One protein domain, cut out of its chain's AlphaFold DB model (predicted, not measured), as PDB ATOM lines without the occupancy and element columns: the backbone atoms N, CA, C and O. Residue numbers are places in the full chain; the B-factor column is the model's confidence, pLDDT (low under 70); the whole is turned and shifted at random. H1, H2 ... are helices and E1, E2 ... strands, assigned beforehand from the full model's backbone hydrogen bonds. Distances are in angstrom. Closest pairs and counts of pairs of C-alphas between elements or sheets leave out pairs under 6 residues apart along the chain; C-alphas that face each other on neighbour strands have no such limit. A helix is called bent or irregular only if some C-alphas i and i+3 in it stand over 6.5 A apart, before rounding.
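This is residues 181 to 355 of the 359 residues of an uncharacterized protein of Mytilus coruscus (UniProt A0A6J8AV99). A small twisted sheet of four strands has H5 and H6 over one face and no named helix over the other; H8 packs on H6, and H7 packs on H6 at one end of E4. H4, the longest helix, lies well off this body with little H3, where residues 219 to 226 and 229 to 235 stick out. The 175 printed residues run H1 E1 H2 H3 H4 H5 E2 H6 E3 E4 H7 H8, eight named helices and four named strands, of mixed class. The mixed sheet has the order E1 E2 E3 E4. The whole is compact, with a radius of gyration of the C-alphas of 17.4 A and spans of 45 by 44 by 36 A.

E1, residues 204 to 207, and E2, residues 275 to 278, are parallel; N 206 and O 276 are 2.9 A apart, within hydrogen-bond range. E2 and E3, residues 299 to 302, are parallel, with N 277 and O 300 at 2.7 A. E3 and E4, residues 314 to 316, form an antiparallel hairpin, with N 315 and O 301 at 2.8 A. On the same face, H5, residues 259 to 270, is over E1 and E2 at a height over the sheet of 9.1 A, and H6, residues 282 to 291, is over E3 at 10.2 A. Both run along the strands: two layers, helices on one face of a sheet. E2, H6, E3 is a strand-helix-strand unit, two parallel neighbours with a helix between, its crossover right-handed; E1 and E2 form another, across H2, residues 209 to 213, H3, residues 224 to 228, H4, residues 230 to 245, and H5. H6 is the hub. It touches H5 at a steep tilt of 45 degrees, the closest C-alphas being Ala 263 and Leu 288, 5.5 A. It touches H8, residues 326 to 338, opposite ways at 37 degrees, only just steep, with C-alphas His 290 and Cys 329 closest at 5.3 A. H7, residues 317 to 324, only grazes the sheet and touches H6, C-alphas Ile 289 and Ile 317 being closest at 5.9 A. H1, residues 181 to 190, touches H6 only at their ends, C-alphas Ala 184 and Thr 282 being closest at 6.1 A. H4 is near H2. Every O i to N i+4 pair is within hydrogen-bond range in H1 to H7; in H8, 7 of 9 are.

E1 begins at C-alpha 204 (28.724, -53.882, 2.454). H4 is 22.7 A long, H5 16.5 A, and H1 and H6 14.4 A each. H8, 18.7 A, is irregular, with C-alphas 330 and 333 7.4 A apart, and ends at C-alpha 338 (19.172, -26.488, -13.716).

The C-alphas farthest apart, Glu 246 and Gly 349, are 50.7 A apart. The printed part has no cut. The links H1 to E1, H4 to H5 and E3 to E4 are long. The mean pLDDT of the printed part is 83.1; residues 191 to 201, 217, 219 to 232, 306 to 311 and 353 to 355 are under 70.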
ATOM      1  N   SER A 181      17.356 -40.033 -17.030       83.38
ATOM      2  CA  SER A 181      18.221 -41.151 -17.440       83.38
ATOM      3  C   SER A 181      19.255 -40.753 -18.496       83.38
ATOM      4  O   SER A 181      20.348 -41.315 -18.524       83.38
ATOM      5  N   ASN A 182      18.970 -39.729 -19.308       86.94
ATOM      6  CA  ASN A 182      19.929 -39.206 -20.280       86.94
ATOM      7  C   ASN A 182      21.192 -38.631 -19.613       86.94
ATOM      8  O   ASN A 182      22.237 -38.589 -20.257       86.94
ATOM      9  N   LEU A 183      21.122 -38.176 -18.354       87.94
ATOM     10  CA  LEU A 183      22.306 -37.750 -17.604       87.94
ATOM     11  C   LEU A 183      23.178 -38.944 -17.244       87.94
ATOM     12  O   LEU A 183      24.371 -38.911 -17.510       87.94
ATOM     13  N   ALA A 184      22.582 -40.012 -16.710       87.56
ATOM     14  CA  ALA A 184      23.301 -41.254 -16.452       87.56
ATOM     15  C   ALA A 184      23.902 -41.819 -17.751       87.56
ATOM     16  O   ALA A 184      25.038 -42.276 -17.767       87.56
ATOM     17  N   ASP A 185      23.200 -41.740 -18.880       87.25
ATOM     18  CA  ASP A 185      23.760 -42.141 -20.173       87.25
ATOM     19  C   ASP A 185      24.932 -41.254 -20.618       87.25
ATOM     20  O   ASP A 185      25.932 -41.771 -21.116       87.25
ATOM     21  N   ALA A 186      24.843 -39.938 -20.407       86.94
ATOM     22  CA  ALA A 186      25.908 -38.999 -20.747       86.94
ATOM     23  C   ALA A 186      27.152 -39.192 -19.870       86.94
ATOM     24  O   ALA A 186      28.251 -39.286 -20.409       86.94
ATOM     25  N   ILE A 187      26.984 -39.332 -18.551       87.88
ATOM     26  CA  ILE A 187      28.085 -39.640 -17.626       87.88
ATOM     27  C   ILE A 187      28.746 -40.968 -18.031       87.88
ATOM     28  O   ILE A 187      29.969 -41.075 -18.022       87.88
ATOM     29  N   TRP A 188      27.955 -41.958 -18.466       86.25
ATOM     30  CA  TRP A 188      28.461 -43.273 -18.874       86.25
ATOM     31  C   TRP A 188      29.323 -43.147 -20.131       86.25
ATOM     32  O   TRP A 188      30.378 -43.764 -20.241       86.25
ATOM     33  N   ALA A 189      28.892 -42.308 -21.074       84.75
ATOM     34  CA  ALA A 189      29.628 -42.028 -22.300       84.75
ATOM     35  C   ALA A 189      30.905 -41.196 -22.073       84.75
ATOM     36  O   ALA A 189      31.827 -41.294 -22.881       84.75
ATOM     37  N   CYS A 190      30.980 -40.390 -21.005       77.44
ATOM     38  CA  CYS A 190      32.149 -39.556 -20.691       77.44
ATOM     39  C   CYS A 190      33.389 -40.360 -20.287       77.44
ATOM     40  O   CYS A 190      34.505 -39.864 -20.434       77.44
ATOM     41  N   GLY A 191      33.218 -41.587 -19.805       66.44
ATOM     42  CA  GLY A 191      34.347 -42.451 -19.507       66.44
ATOM     43  C   GLY A 191      33.954 -43.588 -18.593       66.44
ATOM     44  O   GLY A 191      33.790 -43.383 -17.395       66.44
ATOM     45  N   SER A 192      33.813 -44.783 -19.161       54.47
ATOM     46  CA  SER A 192      34.421 -46.013 -18.636       54.47
ATOM     47  C   SER A 192      34.074 -47.213 -19.527       54.47
ATOM     48  O   SER A 192      32.923 -47.629 -19.625       54.47
ATOM     49  N   ASP A 193      35.095 -47.837 -20.114       56.75
ATOM     50  CA  ASP A 193      35.111 -49.297 -20.231       56.75
ATOM     51  C   ASP A 193      35.534 -49.837 -18.856       56.75
ATOM     52  O   ASP A 193      36.732 -49.987 -18.623       56.75
ATOM     53  N   CYS A 194      34.625 -50.068 -17.894       51.50
ATOM     54  CA  CYS A 194      35.046 -50.592 -16.581       51.50
ATOM     55  C   CYS A 194      34.049 -51.560 -15.907       51.50
ATOM     56  O   CYS A 194      32.870 -51.266 -15.755       51.50
ATOM     57  N   ILE A 195      34.632 -52.673 -15.432       55.22
ATOM     58  CA  ILE A 195      34.136 -53.800 -14.615       55.22
ATOM     59  C   ILE A 195      33.088 -54.708 -15.287       55.22
ATOM     60  O   ILE A 195      31.894 -54.427 -15.308       55.22
ATOM     61  N   HIS A 196      33.555 -55.859 -15.789       53.47
ATOM     62  CA  HIS A 196      32.691 -56.943 -16.272       53.47
ATOM     63  C   HIS A 196      32.176 -57.848 -15.149       53.47
ATOM     64  O   HIS A 196      31.081 -58.381 -15.287       53.47
ATOM     65  N   GLU A 197      32.901 -57.938 -14.032       54.78
ATOM     66  CA  GLU A 197      32.550 -58.741 -12.859       54.78
ATOM     67  C   GLU A 197      33.087 -58.062 -11.593       54.78
ATOM     68  O   GLU A 197      34.247 -57.651 -11.537       54.78
ATOM     69  N   ILE A 198      32.224 -57.909 -10.588       60.91
ATOM     70  CA  ILE A 198      32.619 -57.517  -9.233       60.91
ATOM     71  C   ILE A 198      32.713 -58.815  -8.446       60.91
ATOM     72  O   ILE A 198      31.730 -59.558  -8.393       60.91
ATOM     73  N   ASP A 199      33.867 -59.075  -7.843       59.44
ATOM     74  CA  ASP A 199      33.988 -60.161  -6.877       59.44
ATOM     75  C   ASP A 199      33.120 -59.816  -5.661       59.44
ATOM     76  O   ASP A 199      33.260 -58.742  -5.082       59.44
ATOM     77  N   VAL A 200      32.134 -60.650  -5.344       56.62
ATOM     78  CA  VAL A 200      31.027 -60.302  -4.430       56.62
ATOM     79  C   VAL A 200      31.374 -60.490  -2.950       56.62
ATOM     80  O   VAL A 200      30.568 -60.163  -2.078       56.62
ATOM     81  N   GLU A 201      32.567 -60.988  -2.637       64.12
ATOM     82  CA  GLU A 201      32.970 -61.244  -1.258       64.12
ATOM     83  C   GLU A 201      33.513 -59.980  -0.568       64.12
ATOM     84  O   GLU A 201      34.395 -59.289  -1.069       64.12
ATOM     85  N   GLY A 202      32.986 -59.679   0.625       78.31
ATOM     86  CA  GLY A 202      33.518 -58.634   1.512       78.31
ATOM     87  C   GLY A 202      32.931 -57.226   1.346       78.31
ATOM     88  O   GLY A 202      33.371 -56.312   2.045       78.31
ATOM     89  N   PHE A 203      31.928 -57.036   0.485       87.25
ATOM     90  CA  PHE A 203      31.247 -55.748   0.326       87.25
ATOM     91  C   PHE A 203      30.114 -55.550   1.334       87.25
ATOM     92  O   PHE A 203      29.360 -56.470   1.651       87.25
ATOM     93  N   GLN A 204      29.939 -54.305   1.776       93.75
ATOM     94  CA  GLN A 204      28.724 -53.882   2.454       93.75
ATOM     95  C   GLN A 204      27.707 -53.370   1.426       93.75
ATOM     96  O   GLN A 204      28.045 -52.600   0.531       93.75
ATOM     97  N   TYR A 205      26.444 -53.764   1.572       93.75
ATOM     98  CA  TYR A 205      25.380 -53.356   0.657       93.75
ATOM     99  C   TYR A 205      24.524 -52.247   1.264       93.75
ATOM    100  O   TYR A 205      24.124 -52.319   2.428       93.75
ATOM    101  N   VAL A 206      24.220 -51.237   0.452       95.25
ATOM    102  CA  VAL A 206      23.212 -50.215   0.739       95.25
ATOM    103  C   VAL A 206      22.130 -50.335  -0.324       95.25
ATOM    104  O   VAL A 206      22.407 -50.252  -1.519       95.25
ATOM    105  N   LEU A 207      20.898 -50.578   0.112       93.19
ATOM    106  CA  LEU A 207      19.767 -50.832  -0.773       93.19
ATOM    107  C   LEU A 207      18.834 -49.626  -0.788       93.19
ATOM    108  O   LEU A 207      18.439 -49.130   0.268       93.19
ATOM    109  N   ASP A 208      18.436 -49.208  -1.984       92.56
ATOM    110  CA  ASP A 208      17.315 -48.299  -2.178       92.56
ATOM    111  C   ASP A 208      15.996 -49.005  -1.810       92.56
ATOM    112  O   ASP A 208      15.520 -49.919  -2.497       92.56
ATOM    113  N   GLY A 209      15.399 -48.566  -0.699       88.44
ATOM    114  CA  GLY A 209      14.132 -49.097  -0.199       88.44
ATOM    115  C   GLY A 209      12.940 -48.811  -1.119       88.44
ATOM    116  O   GLY A 209      12.034 -49.640  -1.206       88.44
ATOM    117  N   GLY A 210      12.944 -47.691  -1.848       84.56
ATOM    118  CA  GLY A 210      11.911 -47.366  -2.833       84.56
ATOM    119  C   GLY A 210      11.949 -48.336  -4.012       84.56
ATOM    120  O   GLY A 210      10.920 -48.895  -4.402       84.56
ATOM    121  N   SER A 211      13.152 -48.630  -4.508       83.62
ATOM    122  CA  SER A 211      13.373 -49.657  -5.530       83.62
ATOM    123  C   SER A 211      12.929 -51.047  -5.050       83.62
ATOM    124  O   SER A 211      12.315 -51.806  -5.806       83.62
ATOM    125  N   LEU A 212      13.180 -51.400  -3.785       82.75
ATOM    126  CA  LEU A 212      12.755 -52.684  -3.215       82.75
ATOM    127  C   LEU A 212      11.225 -52.853  -3.219       82.75
ATOM    128  O   LEU A 212      10.735 -53.927  -3.564       82.75
ATOM    129  N   LEU A 213      10.462 -51.798  -2.906       79.69
ATOM    130  CA  LEU A 213       8.992 -51.847  -2.901       79.69
ATOM    131  C   LEU A 213       8.403 -52.175  -4.279       79.69
ATOM    132  O   LEU A 213       7.402 -52.884  -4.368       79.69
ATOM    133  N   GLN A 214       9.038 -51.725  -5.365       73.62
ATOM    134  CA  GLN A 214       8.596 -52.046  -6.728       73.62
ATOM    135  C   GLN A 214       8.715 -53.541  -7.068       73.62
ATOM    136  O   GLN A 214       8.114 -53.994  -8.037       73.62
ATOM    137  N   ARG A 215       9.484 -54.312  -6.288       74.31
ATOM    138  CA  ARG A 215       9.717 -55.748  -6.511       74.31
ATOM    139  C   ARG A 215       8.745 -56.645  -5.749       74.31
ATOM    140  O   ARG A 215       8.776 -57.859  -5.943       74.31
ATOM    141  N   LEU A 216       7.904 -56.087  -4.879       73.81
ATOM    142  CA  LEU A 216       6.889 -56.877  -4.191       73.81
ATOM    143  C   LEU A 216       5.843 -57.370  -5.210       73.81
ATOM    144  O   LEU A 216       5.427 -56.595  -6.072       73.81
ATOM    145  N   PRO A 217       5.413 -58.643  -5.143       69.69
ATOM    146  CA  PRO A 217       4.388 -59.180  -6.031       69.69
ATOM    147  C   PRO A 217       3.019 -58.622  -5.625       69.69
ATOM    148  O   PRO A 217       2.266 -59.245  -4.877       69.69
ATOM    149  N   TRP A 218       2.720 -57.407  -6.077       71.75
ATOM    150  CA  TRP A 218       1.438 -56.754  -5.838       71.75
ATOM    151  C   TRP A 218       0.304 -57.559  -6.484       71.75
ATOM    152  O   TRP A 218       0.418 -58.008  -7.625       71.75
ATOM    153  N   THR A 219      -0.799 -57.755  -5.761       66.94
ATOM    154  CA  THR A 219      -1.979 -58.450  -6.286       66.94
ATOM    155  C   THR A 219      -2.632 -57.629  -7.395       66.94
ATOM    156  O   THR A 219      -2.933 -56.449  -7.211       66.94
ATOM    157  N   HIS A 220      -2.863 -58.250  -8.554       60.28
ATOM    158  CA  HIS A 220      -3.576 -57.613  -9.662       60.28
ATOM    159  C   HIS A 220      -4.992 -57.190  -9.231       60.28
ATOM    160  O   HIS A 220      -5.700 -57.962  -8.588       60.28
ATOM    161  N   GLY A 221      -5.403 -55.972  -9.604       63.12
ATOM    162  CA  GLY A 221      -6.748 -55.436  -9.349       63.12
ATOM    163  C   GLY A 221      -6.860 -54.406  -8.218       63.12
ATOM    164  O   GLY A 221      -7.931 -53.836  -8.037       63.12
ATOM    165  N   ASN A 222      -5.783 -54.120  -7.477       63.34
ATOM    166  CA  ASN A 222      -5.733 -52.985  -6.548       63.34
ATOM    167  C   ASN A 222      -5.111 -51.763  -7.234       63.34
ATOM    168  O   ASN A 222      -4.046 -51.876  -7.841       63.34
ATOM    169  N   SER A 223      -5.737 -50.586  -7.123       61.12
ATOM    170  CA  SER A 223      -5.123 -49.359  -7.635       61.12
ATOM    171  C   SER A 223      -3.925 -48.959  -6.766       61.12
ATOM    172  O   SER A 223      -3.866 -49.264  -5.571       61.12
ATOM    173  N   PHE A 224      -2.970 -48.218  -7.339       58.81
ATOM    174  CA  PHE A 224      -1.865 -47.643  -6.565       58.81
ATOM    175  C   PHE A 224      -2.389 -46.813  -5.380       58.81
ATOM    176  O   PHE A 224      -1.831 -46.884  -4.288       58.81
ATOM    177  N   GLY A 225      -3.509 -46.099  -5.551       61.50
ATOM    178  CA  GLY A 225      -4.173 -45.347  -4.481       61.50
ATOM    179  C   GLY A 225      -4.692 -46.226  -3.335       61.50
ATOM    180  O   GLY A 225      -4.567 -45.854  -2.167       61.50
ATOM    181  N   ASP A 226      -5.194 -47.427  -3.635       63.12
ATOM    182  CA  ASP A 226      -5.692 -48.370  -2.620       63.12
ATOM    183  C   ASP A 226      -4.571 -48.911  -1.722       63.12
ATOM    184  O   ASP A 226      -4.781 -49.160  -0.522       63.12
ATOM    185  N   ILE A 227      -3.382 -49.063  -2.313       61.72
ATOM    186  CA  ILE A 227      -2.147 -49.531  -1.675       61.72
ATOM    187  C   ILE A 227      -1.478 -48.395  -0.881       61.72
ATOM    188  O   ILE A 227      -0.957 -48.625   0.211       61.72
ATOM    189  N   THR A 228      -1.516 -47.160  -1.394       56.69
ATOM    190  CA  THR A 228      -0.682 -46.039  -0.918       56.69
ATOM    191  C   THR A 228      -1.372 -45.015  -0.024       56.69
ATOM    192  O   THR A 228      -0.758 -43.989   0.279       56.69
ATOM    193  N   GLN A 229      -2.588 -45.274   0.479       60.28
ATOM    194  CA  GLN A 229      -3.149 -44.421   1.536       60.28
ATOM    195  C   GLN A 229      -2.096 -44.197   2.633       60.28
ATOM    196  O   GLN A 229      -1.489 -45.153   3.109       60.28
ATOM    197  N   ILE A 230      -1.850 -42.936   3.006       53.78
ATOM    198  CA  ILE A 230      -0.667 -42.502   3.779       53.78
ATOM    199  C   ILE A 230      -0.451 -43.354   5.044       53.78
ATOM    200  O   ILE A 230       0.675 -43.743   5.359       53.78
ATOM    201  N   HIS A 231      -1.539 -43.735   5.719       56.78
ATOM    202  CA  HIS A 231      -1.499 -44.570   6.924       56.78
ATOM    203  C   HIS A 231      -1.073 -46.023   6.629       56.78
ATOM    204  O   HIS A 231      -0.408 -46.648   7.452       56.78
ATOM    205  N   LYS A 232      -1.398 -46.553   5.445       69.56
ATOM    206  CA  LYS A 232      -0.959 -47.873   4.969       69.56
ATOM    207  C   LYS A 232       0.486 -47.854   4.471       69.56
ATOM    208  O   LYS A 232       1.207 -48.811   4.730       69.56
ATOM    209  N   LYS A 233       0.935 -46.765   3.826       73.62
ATOM    210  CA  LYS A 233       2.325 -46.623   3.350       73.62
ATOM    211  C   LYS A 233       3.316 -46.683   4.513       73.62
ATOM    212  O   LYS A 233       4.237 -47.494   4.482       73.62
ATOM    213  N   GLN A 234       3.112 -45.877   5.557       80.75
ATOM    214  CA  GLN A 234       4.023 -45.880   6.705       80.75
ATOM    215  C   GLN A 234       3.965 -47.203   7.481       80.75
ATOM    216  O   GLN A 234       5.003 -47.720   7.888       80.75
ATOM    217  N   ALA A 235       2.771 -47.783   7.649       82.94
ATOM    218  CA  ALA A 235       2.617 -49.087   8.295       82.94
ATOM    219  C   ALA A 235       3.345 -50.204   7.528       82.94
ATOM    220  O   ALA A 235       4.011 -51.033   8.143       82.94
ATOM    221  N   LEU A 236       3.273 -50.192   6.192       82.69
ATOM    222  CA  LEU A 236       4.003 -51.121   5.334       82.69
ATOM    223  C   LEU A 236       5.520 -50.946   5.471       82.69
ATOM    224  O   LEU A 236       6.224 -51.935   5.649       82.69
ATOM    225  N   ILE A 237       6.018 -49.705   5.412       86.31
ATOM    226  CA  ILE A 237       7.449 -49.409   5.584       86.31
ATOM    227  C   ILE A 237       7.930 -49.916   6.945       86.31
ATOM    228  O   ILE A 237       8.970 -50.566   7.013       86.31
ATOM    229  N   ASN A 238       7.170 -49.670   8.014       88.69
ATOM    230  CA  ASN A 238       7.513 -50.134   9.357       88.69
ATOM    231  C   ASN A 238       7.556 -51.666   9.427       88.69
ATOM    232  O   ASN A 238       8.554 -52.217   9.877       88.69
ATOM    233  N   MET A 239       6.533 -52.350   8.905       89.00
ATOM    234  CA  MET A 239       6.482 -53.816   8.871       89.00
ATOM    235  C   MET A 239       7.653 -54.417   8.084       89.00
ATOM    236  O   MET A 239       8.288 -55.365   8.547       89.00
ATOM    237  N   LEU A 240       7.995 -53.836   6.930       88.19
ATOM    238  CA  LEU A 240       9.146 -54.268   6.143       88.19
ATOM    239  C   LEU A 240      10.462 -54.025   6.896       88.19
ATOM    240  O   LEU A 240      11.316 -54.905   6.925       88.19
ATOM    241  N   CYS A 241      10.616 -52.863   7.539       91.38
ATOM    242  CA  CYS A 241      11.791 -52.558   8.355       91.38
ATOM    243  C   CYS A 241      11.956 -53.550   9.505       91.38
ATOM    244  O   CYS A 241      13.067 -53.995   9.767       91.38
ATOM    245  N   ASP A 242      10.873 -53.893  10.195       92.81
ATOM    246  CA  ASP A 242      10.913 -54.843  11.302       92.81
ATOM    247  C   ASP A 242      11.308 -56.232  10.796       92.81
ATOM    248  O   ASP A 242      12.206 -56.856  11.358       92.81
ATOM    249  N   LYS A 243      10.763 -56.656   9.648       91.69
ATOM    250  CA  LYS A 243      11.137 -57.929   9.026       91.69
ATOM    251  C   LYS A 243      12.598 -57.978   8.576       91.69
ATOM    252  O   LYS A 243      13.247 -59.015   8.692       91.69
ATOM    253  N   LEU A 244      13.129 -56.872   8.065       92.31
ATOM    254  CA  LEU A 244      14.538 -56.756   7.694       92.31
ATOM    255  C   LEU A 244      15.442 -56.798   8.936       92.31
ATOM    256  O   LEU A 244      16.421 -57.541   8.946       92.31
ATOM    257  N   LYS A 245      15.076 -56.090  10.011       94.75
ATOM    258  CA  LYS A 245      15.808 -56.116  11.288       94.75
ATOM    259  C   LYS A 245      15.804 -57.498  11.942       94.75
ATOM    260  O   LYS A 245      16.818 -57.880  12.506       94.75
ATOM    261  N   GLU A 246      14.706 -58.254  11.838       95.75
ATOM    262  CA  GLU A 246      14.641 -59.664  12.271       95.75
ATOM    263  C   GLU A 246      15.670 -60.557  11.558       95.75
ATOM    264  O   GLU A 246      16.025 -61.608  12.077       95.75
ATOM    265  N   ASN A 247      16.134 -60.152  10.372       94.25
ATOM    266  CA  ASN A 247      17.157 -60.845   9.587       94.25
ATOM    267  C   ASN A 247      18.511 -60.109   9.636       94.25
ATOM    268  O   ASN A 247      19.293 -60.196   8.693       94.25
ATOM    269  N   ASP A 248      18.763 -59.341  10.702       93.81
ATOM    270  CA  ASP A 248      20.004 -58.592  10.945       93.81
ATOM    271  C   ASP A 248      20.347 -57.527   9.879       93.81
ATOM    272  O   ASP A 248      21.486 -57.061   9.767       93.81
ATOM    273  N   ILE A 249      19.351 -57.065   9.113       92.69
ATOM    274  CA  ILE A 249      19.509 -55.983   8.134       92.69
ATOM    275  C   ILE A 249      19.160 -54.645   8.790       92.69
ATOM    276  O   ILE A 249      18.065 -54.433   9.315       92.69
ATOM    277  N   ARG A 250      20.097 -53.693   8.736       94.25
ATOM    278  CA  ARG A 250      19.894 -52.334   9.258       94.25
ATOM    279  C   ARG A 250      18.988 -51.525   8.328       94.25
ATOM    280  O   ARG A 250      19.277 -51.399   7.142       94.25
ATOM    281  N   CYS A 251      17.958 -50.895   8.890       93.50
ATOM    282  CA  CYS A 251      17.052 -50.004   8.160       93.50
ATOM    283  C   CYS A 251      17.185 -48.560   8.650       93.50
ATOM    284  O   CYS A 251      17.229 -48.314   9.857       93.50
ATOM    285  N   LYS A 252      17.198 -47.610   7.713       93.25
ATOM    286  CA  LYS A 252      17.121 -46.170   7.973       93.25
ATOM    287  C   LYS A 252      15.981 -45.590   7.138       93.25
ATOM    288  O   LYS A 252      15.920 -45.861   5.943       93.25
ATOM    289  N   ASN A 253      15.116 -44.793   7.759       90.94
ATOM    290  CA  ASN A 253      13.974 -44.164   7.093       90.94
ATOM    291  C   ASN A 253      14.200 -42.654   7.005       90.94
ATOM    292  O   ASN A 253      14.575 -42.035   8.002       90.94
ATOM    293  N   ALA A 254      13.961 -42.078   5.829       89.81
ATOM    294  CA  ALA A 254      13.898 -40.632   5.649       89.81
ATOM    295  C   ALA A 254      12.508 -40.104   6.036       89.81
ATOM    296  O   ALA A 254      11.533 -40.858   6.024       89.81
ATOM    297  N   THR A 255      12.419 -38.820   6.394       84.56
ATOM    298  CA  THR A 255      11.128 -38.150   6.633       84.56
ATOM    299  C   THR A 255      10.368 -37.916   5.334       84.56
ATOM    300  O   THR A 255       9.151 -38.070   5.314       84.56
ATOM    301  N   ASP A 256      11.100 -37.604   4.263       82.00
ATOM    302  CA  ASP A 256      10.567 -37.290   2.941       82.00
ATOM    303  C   ASP A 256      11.303 -38.122   1.880       82.00
ATOM    304  O   ASP A 256      11.155 -39.346   1.839       82.00
ATOM    305  N   ASP A 257      12.111 -37.476   1.042       85.38
ATOM    306  CA  ASP A 257      12.919 -38.139   0.031       85.38
ATOM    307  C   ASP A 257      14.126 -38.874   0.642       85.38
ATOM    308  O   ASP A 257      14.785 -38.385   1.567       85.38
ATOM    309  N   ALA A 258      14.396 -40.079   0.139       91.56
ATOM    310  CA  ALA A 258      15.393 -40.981   0.706       91.56
ATOM    311  C   ALA A 258      16.759 -40.890   0.018       91.56
ATOM    312  O   ALA A 258      17.738 -41.383   0.583       91.56
ATOM    313  N   ASP A 259      16.858 -40.248  -1.148       93.88
ATOM    314  CA  ASP A 259      18.044 -40.337  -2.000       93.88
ATOM    315  C   ASP A 259      19.307 -39.819  -1.313       93.88
ATOM    316  O   ASP A 259      20.344 -40.491  -1.289       93.88
ATOM    317  N   LEU A 260      19.210 -38.658  -0.657       93.81
ATOM    318  CA  LEU A 260      20.326 -38.105   0.110       93.81
ATOM    319  C   LEU A 260      20.705 -39.006   1.291       93.81
ATOM    320  O   LEU A 260      21.890 -39.225   1.543       93.81
ATOM    321  N   LEU A 261      19.723 -39.567   2.002       96.44
ATOM    322  CA  LEU A 261      19.982 -40.464   3.132       96.44
ATOM    323  C   LEU A 261      20.677 -41.757   2.681       96.44
ATOM    324  O   LEU A 261      21.569 -42.246   3.380       96.44
ATOM    325  N   ILE A 262      20.291 -42.298   1.524       96.62
ATOM    326  CA  ILE A 262      20.912 -43.475   0.909       96.62
ATOM    327  C   ILE A 262      22.360 -43.152   0.528       96.62
ATOM    328  O   ILE A 262      23.271 -43.877   0.939       96.62
ATOM    329  N   ALA A 263      22.589 -42.046  -0.188       97.00
ATOM    330  CA  ALA A 263      23.923 -41.633  -0.619       97.00
ATOM    331  C   ALA A 263      24.863 -41.376   0.570       97.00
ATOM    332  O   ALA A 263      25.972 -41.909   0.603       97.00
ATOM    333  N   LEU A 264      24.413 -40.634   1.587       97.00
ATOM    334  CA  LEU A 264      25.206 -40.380   2.793       97.00
ATOM    335  C   LEU A 264      25.460 -41.659   3.596       97.00
ATOM    336  O   LEU A 264      26.563 -41.864   4.089       97.00
ATOM    337  N   THR A 265      24.486 -42.569   3.673       97.06
ATOM    338  CA  THR A 265      24.696 -43.873   4.320       97.06
ATOM    339  C   THR A 265      25.751 -44.701   3.593       97.06
ATOM    340  O   THR A 265      26.565 -45.350   4.247       97.06
ATOM    341  N   ALA A 266      25.772 -44.665   2.259       97.44
ATOM    342  CA  ALA A 266      26.817 -45.313   1.478       97.44
ATOM    343  C   ALA A 266      28.196 -44.696   1.747       97.44
ATOM    344  O   ALA A 266      29.151 -45.443   1.945       97.44
ATOM    345  N   VAL A 267      28.290 -43.365   1.822       97.50
ATOM    346  CA  VAL A 267      29.527 -42.645   2.172       97.50
ATOM    347  C   VAL A 267      30.017 -43.026   3.572       97.50
ATOM    348  O   VAL A 267      31.179 -43.392   3.722       97.50
ATOM    349  N   ASP A 268      29.137 -43.032   4.576       96.94
ATOM    350  CA  ASP A 268      29.479 -43.418   5.951       96.94
ATOM    351  C   ASP A 268      30.020 -44.853   6.021       96.94
ATOM    352  O   ASP A 268      31.038 -45.117   6.660       96.94
ATOM    353  N   CYS A 269      29.359 -45.799   5.345       95.62
ATOM    354  CA  CYS A 269      29.823 -47.186   5.274       95.62
ATOM    355  C   CYS A 269      31.153 -47.311   4.515       95.62
ATOM    356  O   CYS A 269      31.999 -48.137   4.876       95.62
ATOM    357  N   ALA A 270      31.366 -46.464   3.506       96.62
ATOM    358  CA  ALA A 270      32.575 -46.458   2.697       96.62
ATOM    359  C   ALA A 270      33.821 -46.016   3.478       96.62
ATOM    360  O   ALA A 270      34.936 -46.343   3.077       96.62
ATOM    361  N   LEU A 271      33.670 -45.338   4.620       95.69
ATOM    362  CA  LEU A 271      34.799 -45.009   5.501       95.69
ATOM    363  C   LEU A 271      35.468 -46.266   6.088       95.69
ATOM    364  O   LEU A 271      36.669 -46.265   6.357       95.69
ATOM    365  N   SER A 272      34.712 -47.355   6.275       94.19
ATOM    366  CA  SER A 272      35.197 -48.587   6.914       94.19
ATOM    367  C   SER A 272      35.309 -49.791   5.981       94.19
ATOM    368  O   SER A 272      36.176 -50.642   6.193       94.19
ATOM    369  N   SER A 273      34.489 -49.883   4.938       93.62
ATOM    370  CA  SER A 273      34.390 -51.057   4.050       93.62
ATOM    371  C   SER A 273      34.129 -50.645   2.606       93.62
ATOM    372  O   SER A 273      33.716 -49.523   2.355       93.62
ATOM    373  N   GLU A 274      34.367 -51.532   1.644       94.25
ATOM    374  CA  GLU A 274      33.894 -51.294   0.276       94.25
ATOM    375  C   GLU A 274      32.367 -51.425   0.225       94.25
ATOM    376  O   GLU A 274      31.791 -52.263   0.924       94.25
ATOM    377  N   VAL A 275      31.705 -50.581  -0.571       95.50
ATOM    378  CA  VAL A 275      30.241 -50.463  -0.582       95.50
ATOM    379  C   VAL A 275      29.676 -50.696  -1.976       95.50
ATOM    380  O   VAL A 275      30.162 -50.129  -2.953       95.50
ATOM    381  N   VAL A 276      28.600 -51.478  -2.056       94.56
ATOM    382  CA  VAL A 276      27.744 -51.571  -3.242       94.56
ATOM    383  C   VAL A 276      26.397 -50.928  -2.931       94.56
ATOM    384  O   VAL A 276      25.665 -51.374  -2.049       94.56
ATOM    385  N   VAL A 277      26.062 -49.890  -3.683       95.19
ATOM    386  CA  VAL A 277      24.754 -49.246  -3.672       95.19
ATOM    387  C   VAL A 277      23.904 -49.846  -4.783       95.19
ATOM    388  O   VAL A 277      24.282 -49.823  -5.958       95.19
ATOM    389  N   ILE A 278      22.753 -50.387  -4.402       92.12
ATOM    390  CA  ILE A 278      21.772 -50.955  -5.320       92.12
ATOM    391  C   ILE A 278      20.607 -49.986  -5.449       92.12
ATOM    392  O   ILE A 278      19.892 -49.751  -4.477       92.12
ATOM    393  N   GLY A 279      20.400 -49.456  -6.650       90.75
ATOM    394  CA  GLY A 279      19.326 -48.508  -6.927       90.75
ATOM    395  C   GLY A 279      19.097 -48.315  -8.420       90.75
ATOM    396  O   GLY A 279      19.842 -48.832  -9.254       90.75
ATOM    397  N   GLU A 280      18.030 -47.595  -8.753       87.44
ATOM    398  CA  GLU A 280      17.646 -47.316 -10.145       87.44
ATOM    399  C   GLU A 280      17.669 -45.816 -10.468       87.44
ATOM    400  O   GLU A 280      17.756 -45.457 -11.643       87.44
ATOM    401  N   ASP A 281      17.597 -44.947  -9.454       88.62
ATOM    402  CA  ASP A 281      17.475 -43.508  -9.670       88.62
ATOM    403  C   ASP A 281      18.792 -42.869 -10.139       88.62
ATOM    404  O   ASP A 281      19.889 -43.193  -9.677       88.62
ATOM    405  N   THR A 282      18.671 -41.921 -11.067       90.62
ATOM    406  CA  THR A 282      19.785 -41.075 -11.502       90.62
ATOM    407  C   THR A 282      20.194 -40.093 -10.406       90.62
ATOM    408  O   THR A 282      21.368 -39.726 -10.331       90.62
ATOM    409  N   ASP A 283      19.264 -39.698  -9.541       92.06
ATOM    410  CA  ASP A 283      19.513 -38.754  -8.454       92.06
ATOM    411  C   ASP A 283      20.509 -39.355  -7.447       92.06
ATOM    412  O   ASP A 283      21.474 -38.693  -7.059       92.06
ATOM    413  N   LEU A 284      20.401 -40.662  -7.168       94.25
ATOM    414  CA  LEU A 284      21.394 -41.417  -6.396       94.25
ATOM    415  C   LEU A 284      22.791 -41.376  -7.026       94.25
ATOM    416  O   LEU A 284      23.771 -41.132  -6.322       94.25
ATOM    417  N   LEU A 285      22.913 -41.581  -8.343       94.12
ATOM    418  CA  LEU A 285      24.208 -41.504  -9.033       94.12
ATOM    419  C   LEU A 285      24.832 -40.110  -8.888       94.12
ATOM    420  O   LEU A 285      26.017 -39.998  -8.574       94.12
ATOM    421  N   VAL A 286      24.037 -39.052  -9.084       94.12
ATOM    422  CA  VAL A 286      24.484 -37.657  -8.941       94.12
ATOM    423  C   VAL A 286      24.969 -37.380  -7.516       94.12
ATOM    424  O   VAL A 286      26.051 -36.821  -7.333       94.12
ATOM    425  N   LEU A 287      24.205 -37.807  -6.509       96.00
ATOM    426  CA  LEU A 287      24.537 -37.605  -5.100       96.00
ATOM    427  C   LEU A 287      25.774 -38.401  -4.673       96.00
ATOM    428  O   LEU A 287      26.619 -37.870  -3.954       96.00
ATOM    429  N   LEU A 288      25.933 -39.639  -5.145       97.00
ATOM    430  CA  LEU A 288      27.130 -40.443  -4.885       97.00
ATOM    431  C   LEU A 288      28.376 -39.805  -5.507       97.00
ATOM    432  O   LEU A 288      29.391 -39.660  -4.825       97.00
ATOM    433  N   ILE A 289      28.297 -39.365  -6.769       95.44
ATOM    434  CA  ILE A 289      29.393 -38.643  -7.436       95.44
ATOM    435  C   ILE A 289      29.742 -37.365  -6.672       95.44
ATOM    436  O   ILE A 289      30.918 -37.026  -6.570       95.44
ATOM    437  N   HIS A 290      28.764 -36.663  -6.105       96.44
ATOM    438  CA  HIS A 290      29.014 -35.450  -5.335       96.44
ATOM    439  C   HIS A 290      29.671 -35.744  -3.972       96.44
ATOM    440  O   HIS A 290      30.747 -35.222  -3.682       96.44
ATOM    441  N   HIS A 291      29.076 -36.619  -3.156       96.94
ATOM    442  CA  HIS A 291      29.436 -36.785  -1.742       96.94
ATOM    443  C   HIS A 291      30.589 -37.760  -1.461       96.94
ATOM    444  O   HIS A 291      31.269 -37.607  -0.442       96.94
ATOM    445  N   VAL A 292      30.840 -38.754  -2.323       95.69
ATOM    446  CA  VAL A 292      31.961 -39.690  -2.126       95.69
ATOM    447  C   VAL A 292      33.278 -38.925  -2.227       95.69
ATOM    448  O   VAL A 292      33.526 -38.227  -3.209       95.69
ATOM    449  N   ASN A 293      34.136 -39.052  -1.221       92.31
ATOM    450  CA  ASN A 293      35.403 -38.327  -1.136       92.31
ATOM    451  C   ASN A 293      36.597 -39.293  -1.035       92.31
ATOM    452  O   ASN A 293      36.427 -40.508  -0.990       92.31
ATOM    453  N   GLN A 294      37.815 -38.750  -0.991       90.62
ATOM    454  CA  GLN A 294      39.057 -39.535  -0.987       90.62
ATOM    455  C   GLN A 294      39.241 -40.431   0.252       90.62
ATOM    456  O   GLN A 294      40.041 -41.361   0.209       90.62
ATOM    457  N   GLN A 295      38.526 -40.174   1.353       93.19
ATOM    458  CA  GLN A 295      38.572 -41.012   2.558       93.19
ATOM    459  C   GLN A 295      37.728 -42.284   2.410       93.19
ATOM    460  O   GLN A 295      37.886 -43.227   3.183       93.19
ATOM    461  N   CYS A 296      36.821 -42.314   1.431       93.94
ATOM    462  CA  CYS A 296      35.966 -43.460   1.165       93.94
ATOM    463  C   CYS A 296      36.748 -44.557   0.437       93.94
ATOM    464  O   CYS A 296      37.382 -44.316  -0.595       93.94
ATOM    465  N   LYS A 297      36.608 -45.794   0.911       93.69
ATOM    466  CA  LYS A 297      36.917 -46.995   0.132       93.69
ATOM    467  C   LYS A 297      35.994 -47.090  -1.087       93.69
ATOM    468  O   LYS A 297      35.053 -46.311  -1.240       93.69
ATOM    469  N   ARG A 298      36.268 -48.052  -1.970       92.69
ATOM    470  CA  ARG A 298      35.564 -48.241  -3.246       92.69
ATOM    471  C   ARG A 298      34.041 -48.264  -3.066       92.69
ATOM    472  O   ARG A 298      33.524 -49.060  -2.282       92.69
ATOM    473  N   VAL A 299      33.347 -47.409  -3.821       95.06
ATOM    474  CA  VAL A 299      31.881 -47.353  -3.881       95.06
ATOM    475  C   VAL A 299      31.438 -47.711  -5.288       95.06
ATOM    476  O   VAL A 299      31.859 -47.090  -6.266       95.06
ATOM    477  N   ILE A 300      30.575 -48.714  -5.383       93.50
ATOM    478  CA  ILE A 300      29.992 -49.161  -6.640       93.50
ATOM    479  C   ILE A 300      28.500 -48.864  -6.634       93.50
ATOM    480  O   ILE A 300      27.815 -49.212  -5.681       93.50
ATOM    481  N   PHE A 301      27.981 -48.277  -7.706       93.19
ATOM    482  CA  PHE A 301      26.547 -48.133  -7.928       93.19
ATOM    483  C   PHE A 301      26.101 -49.012  -9.095       93.19
ATOM    484  O   PHE A 301      26.699 -48.978 -10.174       93.19
ATOM    485  N   LYS A 302      25.064 -49.828  -8.893       89.75
ATOM    486  CA  LYS A 302      24.506 -50.680  -9.950       89.75
ATOM    487  C   LYS A 302      23.005 -50.899  -9.787       89.75
ATOM    488  O   LYS A 302      22.467 -50.852  -8.682       89.75
ATOM    489  N   SER A 303      22.365 -51.255 -10.896       86.31
ATOM    490  CA  SER A 303      21.029 -51.852 -10.878       86.31
ATOM    491  C   SER A 303      21.097 -53.302 -10.378       86.31
ATOM    492  O   SER A 303      22.136 -53.970 -10.447       86.31
ATOM    493  N   ASP A 304      19.978 -53.803  -9.865       78.44
ATOM    494  CA  ASP A 304      19.797 -55.229  -9.561       78.44
ATOM    495  C   ASP A 304      19.024 -55.983 -10.648       78.44
ATOM    496  O   ASP A 304      18.832 -57.193 -10.569       78.44
ATOM    497  N   LYS A 305      18.542 -55.279 -11.678       75.25
ATOM    498  CA  LYS A 305      17.819 -55.907 -12.780       75.25
ATOM    499  C   LYS A 305      18.815 -56.614 -13.691       75.25
ATOM    500  O   LYS A 305      19.647 -55.982 -14.342       75.25
ATOM    501  N   MET A 306      18.685 -57.933 -13.796       60.62
ATOM    502  CA  MET A 306      19.362 -58.695 -14.840       60.62
ATOM    503  C   MET A 306      18.734 -58.335 -16.189       60.62
ATOM    504  O   MET A 306      17.607 -58.729 -16.489       60.62
ATOM    505  N   ALA A 307      19.434 -57.557 -17.011       57.06
ATOM    506  CA  ALA A 307      18.956 -57.269 -18.352       57.06
ATOM    507  C   ALA A 307      19.185 -58.491 -19.252       57.06
ATOM    508  O   ALA A 307      20.321 -58.855 -19.556       57.06
ATOM    509  N   ILE A 308      18.097 -59.112 -19.712       48.75
ATOM    510  CA  ILE A 308      18.150 -60.152 -20.743       48.75
ATOM    511  C   ILE A 308      18.761 -59.504 -21.998       48.75
ATOM    512  O   ILE A 308      18.177 -58.591 -22.577       48.75
ATOM    513  N   ASN A 309      19.956 -59.950 -22.393       50.69
ATOM    514  CA  ASN A 309      20.705 -59.492 -23.572       50.69
ATOM    515  C   ASN A 309      21.255 -58.046 -23.554       50.69
ATOM    516  O   ASN A 309      21.594 -57.524 -24.619       50.69
ATOM    517  N   LYS A 310      21.413 -57.385 -22.395       59.41
ATOM    518  CA  LYS A 310      22.057 -56.052 -22.312       59.41
ATOM    519  C   LYS A 310      23.146 -56.027 -21.236       59.41
ATOM    520  O   LYS A 310      22.939 -56.539 -20.141       59.41
ATOM    521  N   LYS A 311      24.301 -55.411 -21.527       63.03
ATOM    522  CA  LYS A 311      25.341 -55.163 -20.510       63.03
ATOM    523  C   LYS A 311      24.759 -54.269 -19.406       63.03
ATOM    524  O   LYS A 311      24.219 -53.203 -19.703       63.03
ATOM    525  N   MET A 312      24.864 -54.714 -18.156       72.69
ATOM    526  CA  MET A 312      24.474 -53.935 -16.981       72.69
ATOM    527  C   MET A 312      25.469 -52.788 -16.777       72.69
ATOM    528  O   MET A 312      26.677 -53.000 -16.866       72.69
ATOM    529  N   LYS A 313      24.967 -51.578 -16.510       80.25
ATOM    530  CA  LYS A 313      25.818 -50.437 -16.157       80.25
ATOM    531  C   LYS A 313      26.242 -50.560 -14.698       80.25
ATOM    532  O   LYS A 313      25.387 -50.627 -13.815       80.25
ATOM    533  N   ILE A 314      27.549 -50.608 -14.477       87.50
ATOM    534  CA  ILE A 314      28.176 -50.687 -13.161       87.50
ATOM    535  C   ILE A 314      29.094 -49.485 -13.027       87.50
ATOM    536  O   ILE A 314      30.030 -49.318 -13.802       87.50
ATOM    537  N   TRP A 315      28.824 -48.657 -12.033       89.94
ATOM    538  CA  TRP A 315      29.523 -47.404 -11.820       89.94
ATOM    539  C   TRP A 315      30.508 -47.553 -10.677       89.94
ATOM    540  O   TRP A 315      30.096 -47.722  -9.534       89.94
ATOM    541  N   ASN A 316      31.803 -47.457 -10.962       91.88
ATOM    542  CA  ASN A 316      32.791 -47.205  -9.922       91.88
ATOM    543  C   ASN A 316      32.843 -45.694  -9.678       91.88
ATOM    544  O   ASN A 316      33.363 -44.955 -10.512       91.88
ATOM    545  N   ILE A 317      32.297 -45.242  -8.547       93.62
ATOM    546  CA  ILE A 317      32.086 -43.814  -8.291       93.62
ATOM    547  C   ILE A 317      33.409 -43.046  -8.275       93.62
ATOM    548  O   ILE A 317      33.483 -41.961  -8.844       93.62
ATOM    549  N   GLN A 318      34.470 -43.610  -7.693       91.50
ATOM    550  CA  GLN A 318      35.791 -42.981  -7.695       91.50
ATOM    551  C   GLN A 318      36.327 -42.783  -9.118       91.50
ATOM    552  O   GLN A 318      36.715 -41.673  -9.472       91.50
ATOM    553  N   GLN A 319      36.275 -43.823  -9.956       89.12
ATOM    554  CA  GLN A 319      36.714 -43.725 -11.354       89.12
ATOM    555  C   GLN A 319      35.857 -42.727 -12.140       89.12
ATOM    556  O   GLN A 319      36.381 -41.899 -12.879       89.12
ATOM    557  N   THR A 320      34.535 -42.747 -11.953       90.75
ATOM    558  CA  THR A 320      33.634 -41.779 -12.588       90.75
ATOM    559  C   THR A 320      33.981 -40.341 -12.189       90.75
ATOM    560  O   THR A 320      34.003 -39.464 -13.052       90.75
ATOM    561  N   LYS A 321      34.317 -40.090 -10.916       91.69
ATOM    562  CA  LYS A 321      34.772 -38.770 -10.452       91.69
ATOM    563  C   LYS A 321      36.083 -38.341 -11.117       91.69
ATOM    564  O   LYS A 321      36.197 -37.186 -11.519       91.69
ATOM    565  N   GLU A 322      37.044 -39.253 -11.273       89.06
ATOM    566  CA  GLU A 322      38.309 -38.978 -11.974       89.06
ATOM    567  C   GLU A 322      38.078 -38.560 -13.435       89.06
ATOM    568  O   GLU A 322      38.685 -37.595 -13.898       89.06
ATOM    569  N   PHE A 323      37.163 -39.227 -14.149       88.06
ATOM    570  CA  PHE A 323      36.838 -38.885 -15.541       88.06
ATOM    571  C   PHE A 323      36.115 -37.543 -15.686       88.06
ATOM    572  O   PHE A 323      36.386 -36.793 -16.628       88.06
ATOM    573  N   LEU A 324      35.180 -37.238 -14.782       88.19
ATOM    574  CA  LEU A 324      34.415 -35.989 -14.822       88.19
ATOM    575  C   LEU A 324      35.251 -34.776 -14.390       88.19
ATOM    576  O   LEU A 324      35.052 -33.678 -14.913       88.19
ATOM    577  N   GLY A 325      36.190 -34.975 -13.466       90.06
ATOM    578  CA  GLY A 325      36.937 -33.902 -12.821       90.06
ATOM    579  C   GLY A 325      36.179 -33.279 -11.645       90.06
ATOM    580  O   GLY A 325      34.951 -33.347 -11.543       90.06
ATOM    581  N   GLU A 326      36.935 -32.666 -10.736       90.56
ATOM    582  CA  GLU A 326      36.434 -32.165  -9.451       90.56
ATOM    583  C   GLU A 326      35.363 -31.075  -9.607       90.56
ATOM    584  O   GLU A 326      34.301 -31.172  -8.991       90.56
ATOM    585  N   ASP A 327      35.586 -30.101 -10.494       89.62
ATOM    586  CA  ASP A 327      34.643 -29.001 -10.737       89.62
ATOM    587  C   ASP A 327      33.271 -29.511 -11.189       89.62
ATOM    588  O   ASP A 327      32.236 -29.088 -10.669       89.62
ATOM    589  N   VAL A 328      33.253 -30.468 -12.123       89.44
ATOM    590  CA  VAL A 328      32.007 -31.059 -12.624       89.44
ATOM    591  C   VAL A 328      31.312 -31.834 -11.515       89.44
ATOM    592  O   VAL A 328      30.108 -31.678 -11.354       89.44
ATOM    593  N   CYS A 329      32.038 -32.618 -10.712       92.06
ATOM    594  CA  CYS A 329      31.454 -33.364  -9.591       92.06
ATOM    595  C   CYS A 329      30.839 -32.440  -8.527       92.06
ATOM    596  O   CYS A 329      29.777 -32.740  -7.977       92.06
ATOM    597  N   ASN A 330      31.479 -31.300  -8.258       91.00
ATOM    598  CA  ASN A 330      30.982 -30.300  -7.316       91.00
ATOM    599  C   ASN A 330      29.736 -29.582  -7.851       91.00
ATOM    600  O   ASN A 330      28.790 -29.348  -7.101       91.00
ATOM    601  N   LEU A 331      29.704 -29.279  -9.152       90.56
ATOM    602  CA  LEU A 331      28.586 -28.599  -9.810       90.56
ATOM    603  C   LEU A 331      27.471 -29.548 -10.269       90.56
ATOM    604  O   LEU A 331      26.408 -29.076 -10.670       90.56
ATOM    605  N   LEU A 332      27.669 -30.867 -10.215       90.56
ATOM    606  CA  LEU A 332      26.737 -31.842 -10.781       90.56
ATOM    607  C   LEU A 332      25.315 -31.742 -10.200       90.56
ATOM    608  O   LEU A 332      24.382 -31.740 -11.005       90.56
ATOM    609  N   PRO A 333      25.095 -31.584  -8.876       90.88
ATOM    610  CA  PRO A 333      23.746 -31.387  -8.335       90.88
ATOM    611  C   PRO A 333      23.074 -30.114  -8.864       90.88
ATOM    612  O   PRO A 333      21.880 -30.118  -9.163       90.88
ATOM    613  N   PHE A 334      23.846 -29.036  -9.037       88.62
ATOM    614  CA  PHE A 334      23.355 -27.783  -9.610       88.62
ATOM    615  C   PHE A 334      23.024 -27.929 -11.100       88.62
ATOM    616  O   PHE A 334      21.963 -27.503 -11.545       88.62
ATOM    617  N   LEU A 335      23.886 -28.580 -11.884       87.25
ATOM    618  CA  LEU A 335      23.611 -28.875 -13.292       87.25
ATOM    619  C   LEU A 335      22.384 -29.776 -13.436       87.25
ATOM    620  O   LEU A 335      21.565 -29.577 -14.336       87.25
ATOM    621  N   HIS A 336      22.230 -30.750 -12.539       87.62
ATOM    622  CA  HIS A 336      21.074 -31.631 -12.496       87.62
ATOM    623  C   HIS A 336      19.790 -30.841 -12.219       87.62
ATOM    624  O   HIS A 336      18.838 -30.971 -12.985       87.62
ATOM    625  N   SER A 337      19.760 -29.957 -11.224       85.69
ATOM    626  CA  SER A 337      18.570 -29.139 -10.958       85.69
ATOM    627  C   SER A 337      18.293 -28.108 -12.062       85.69
ATOM    628  O   SER A 337      17.139 -27.923 -12.446       85.69
ATOM    629  N   LEU A 338      19.320 -27.491 -12.651       84.06
ATOM    630  CA  LEU A 338      19.172 -26.488 -13.716       84.06
ATOM    631  C   LEU A 338      18.635 -27.082 -15.029       84.06
ATOM    632  O   LEU A 338      17.905 -26.433 -15.775       84.06
ATOM    633  N   THR A 339      18.995 -28.330 -15.326       85.19
ATOM    634  CA  THR A 339      18.556 -29.045 -16.539       85.19
ATOM    635  C   THR A 339      17.249 -29.823 -16.345       85.19
ATOM    636  O   THR A 339      16.869 -30.599 -17.225       85.19
ATOM    637  N   GLY A 340      16.569 -29.598 -15.216       81.94
ATOM    638  CA  GLY A 340      15.289 -30.189 -14.828       81.94
ATOM    639  C   GLY A 340      15.428 -31.484 -14.024       81.94
ATOM    640  O   GLY A 340      15.982 -32.461 -14.518       81.94
ATOM    641  N   CYS A 341      14.926 -31.520 -12.794       83.44
ATOM    642  CA  CYS A 341      14.773 -32.722 -11.962       83.44
ATOM    643  C   CYS A 341      13.305 -32.872 -11.519       83.44
ATOM    644  O   CYS A 341      12.434 -32.235 -12.101       83.44
ATOM    645  N   ASP A 342      12.996 -33.691 -10.508       80.19
ATOM    646  CA  ASP A 342      11.595 -33.880 -10.074       80.19
ATOM    647  C   ASP A 342      10.924 -32.593  -9.596       80.19
ATOM    648  O   ASP A 342       9.712 -32.432  -9.715       80.19
ATOM    649  N   SER A 343      11.713 -31.664  -9.058       78.62
ATOM    650  CA  SER A 343      11.225 -30.402  -8.507       78.62
ATOM    651  C   SER A 343      11.417 -29.208  -9.442       78.62
ATOM    652  O   SER A 343      10.960 -28.110  -9.121       78.62
ATOM    653  N   THR A 344      12.074 -29.381 -10.595       83.06
ATOM    654  CA  THR A 344      12.408 -28.273 -11.498       83.06
ATOM    655  C   THR A 344      12.136 -28.605 -12.956       83.06
ATOM    656  O   THR A 344      12.353 -29.712 -13.440       83.06
ATOM    657  N   SER A 345      11.704 -27.597 -13.708       84.31
ATOM    658  CA  SER A 345      11.555 -27.751 -15.148       84.31
ATOM    659  C   SER A 345      12.902 -27.763 -15.867       84.31
ATOM    660  O   SER A 345      13.821 -27.039 -15.481       84.31
ATOM    661  N   ARG A 346      12.999 -28.501 -16.980       86.94
ATOM    662  CA  ARG A 346      14.095 -28.287 -17.931       86.94
ATOM    663  C   ARG A 346      13.894 -27.028 -18.767       86.94
ATOM    664  O   ARG A 346      12.786 -26.697 -19.182       86.94
ATOM    665  N   LEU A 347      15.007 -26.411 -19.147       84.00
ATOM    666  CA  LEU A 347      15.010 -25.320 -20.114       84.00
ATOM    667  C   LEU A 347      14.806 -25.833 -21.549       84.00
ATOM    668  O   LEU A 347      15.330 -26.868 -21.966       84.00
ATOM    669  N   PHE A 348      14.037 -25.088 -22.338       81.62
ATOM    670  CA  PHE A 348      13.792 -25.373 -23.743       81.62
ATOM    671  C   PHE A 348      15.112 -25.386 -24.521       81.62
ATOM    672  O   PHE A 348      15.952 -24.505 -24.368       81.62
ATOM    673  N   GLY A 349      15.305 -26.416 -25.346       78.81
ATOM    674  CA  GLY A 349      16.543 -26.618 -26.104       78.81
ATOM    675  C   GLY A 349      17.734 -27.136 -25.287       78.81
ATOM    676  O   GLY A 349      18.713 -27.571 -25.884       78.81
ATOM    677  N   ILE A 350      17.650 -27.176 -23.951       78.38
ATOM    678  CA  ILE A 350      18.718 -27.678 -23.080       78.38
ATOM    679  C   ILE A 350      18.294 -29.028 -22.497       78.38
ATOM    680  O   ILE A 350      17.304 -29.152 -21.778       78.38
ATOM    681  N   GLY A 351      19.044 -30.074 -22.840       74.12
ATOM    682  CA  GLY A 351      18.857 -31.422 -22.307       74.12
ATOM    683  C   GLY A 351      20.012 -31.838 -21.402       74.12
ATOM    684  O   GLY A 351      21.134 -31.364 -21.567       74.12
ATOM    685  N   LYS A 352      19.752 -32.793 -20.503       78.19
ATOM    686  CA  LYS A 352      20.732 -33.382 -19.569       78.19
ATOM    687  C   LYS A 352      22.070 -33.757 -20.220       78.19
ATOM    688  O   LYS A 352      23.125 -33.455 -19.679       78.19
ATOM    689  N   GLY A 353      22.035 -34.356 -21.413       69.81
ATOM    690  CA  GLY A 353      23.243 -34.771 -22.134       69.81
ATOM    691  C   GLY A 353      24.039 -33.638 -22.796       69.81
ATOM    692  O   GLY A 353      25.189 -33.847 -23.165       69.81
ATOM    693  N   LEU A 354      23.458 -32.444 -22.962       66.62
ATOM    694  CA  LEU A 354      24.174 -31.271 -23.483       66.62
ATOM    695  C   LEU A 354      24.956 -30.547 -22.384       66.62
ATOM    696  O   LEU A 354      25.999 -29.978 -22.679       66.62
ATOM    697  N   ALA A 355      24.499 -30.613 -21.132       63.97
ATOM    698  CA  ALA A 355      25.132 -29.918 -20.011       63.97
ATOM    699  C   ALA A 355      26.511 -30.477 -19.618       63.97
ATOM    700  O   ALA A 355      27.288 -29.773 -18.984       63.97
TER     701      ALA A 355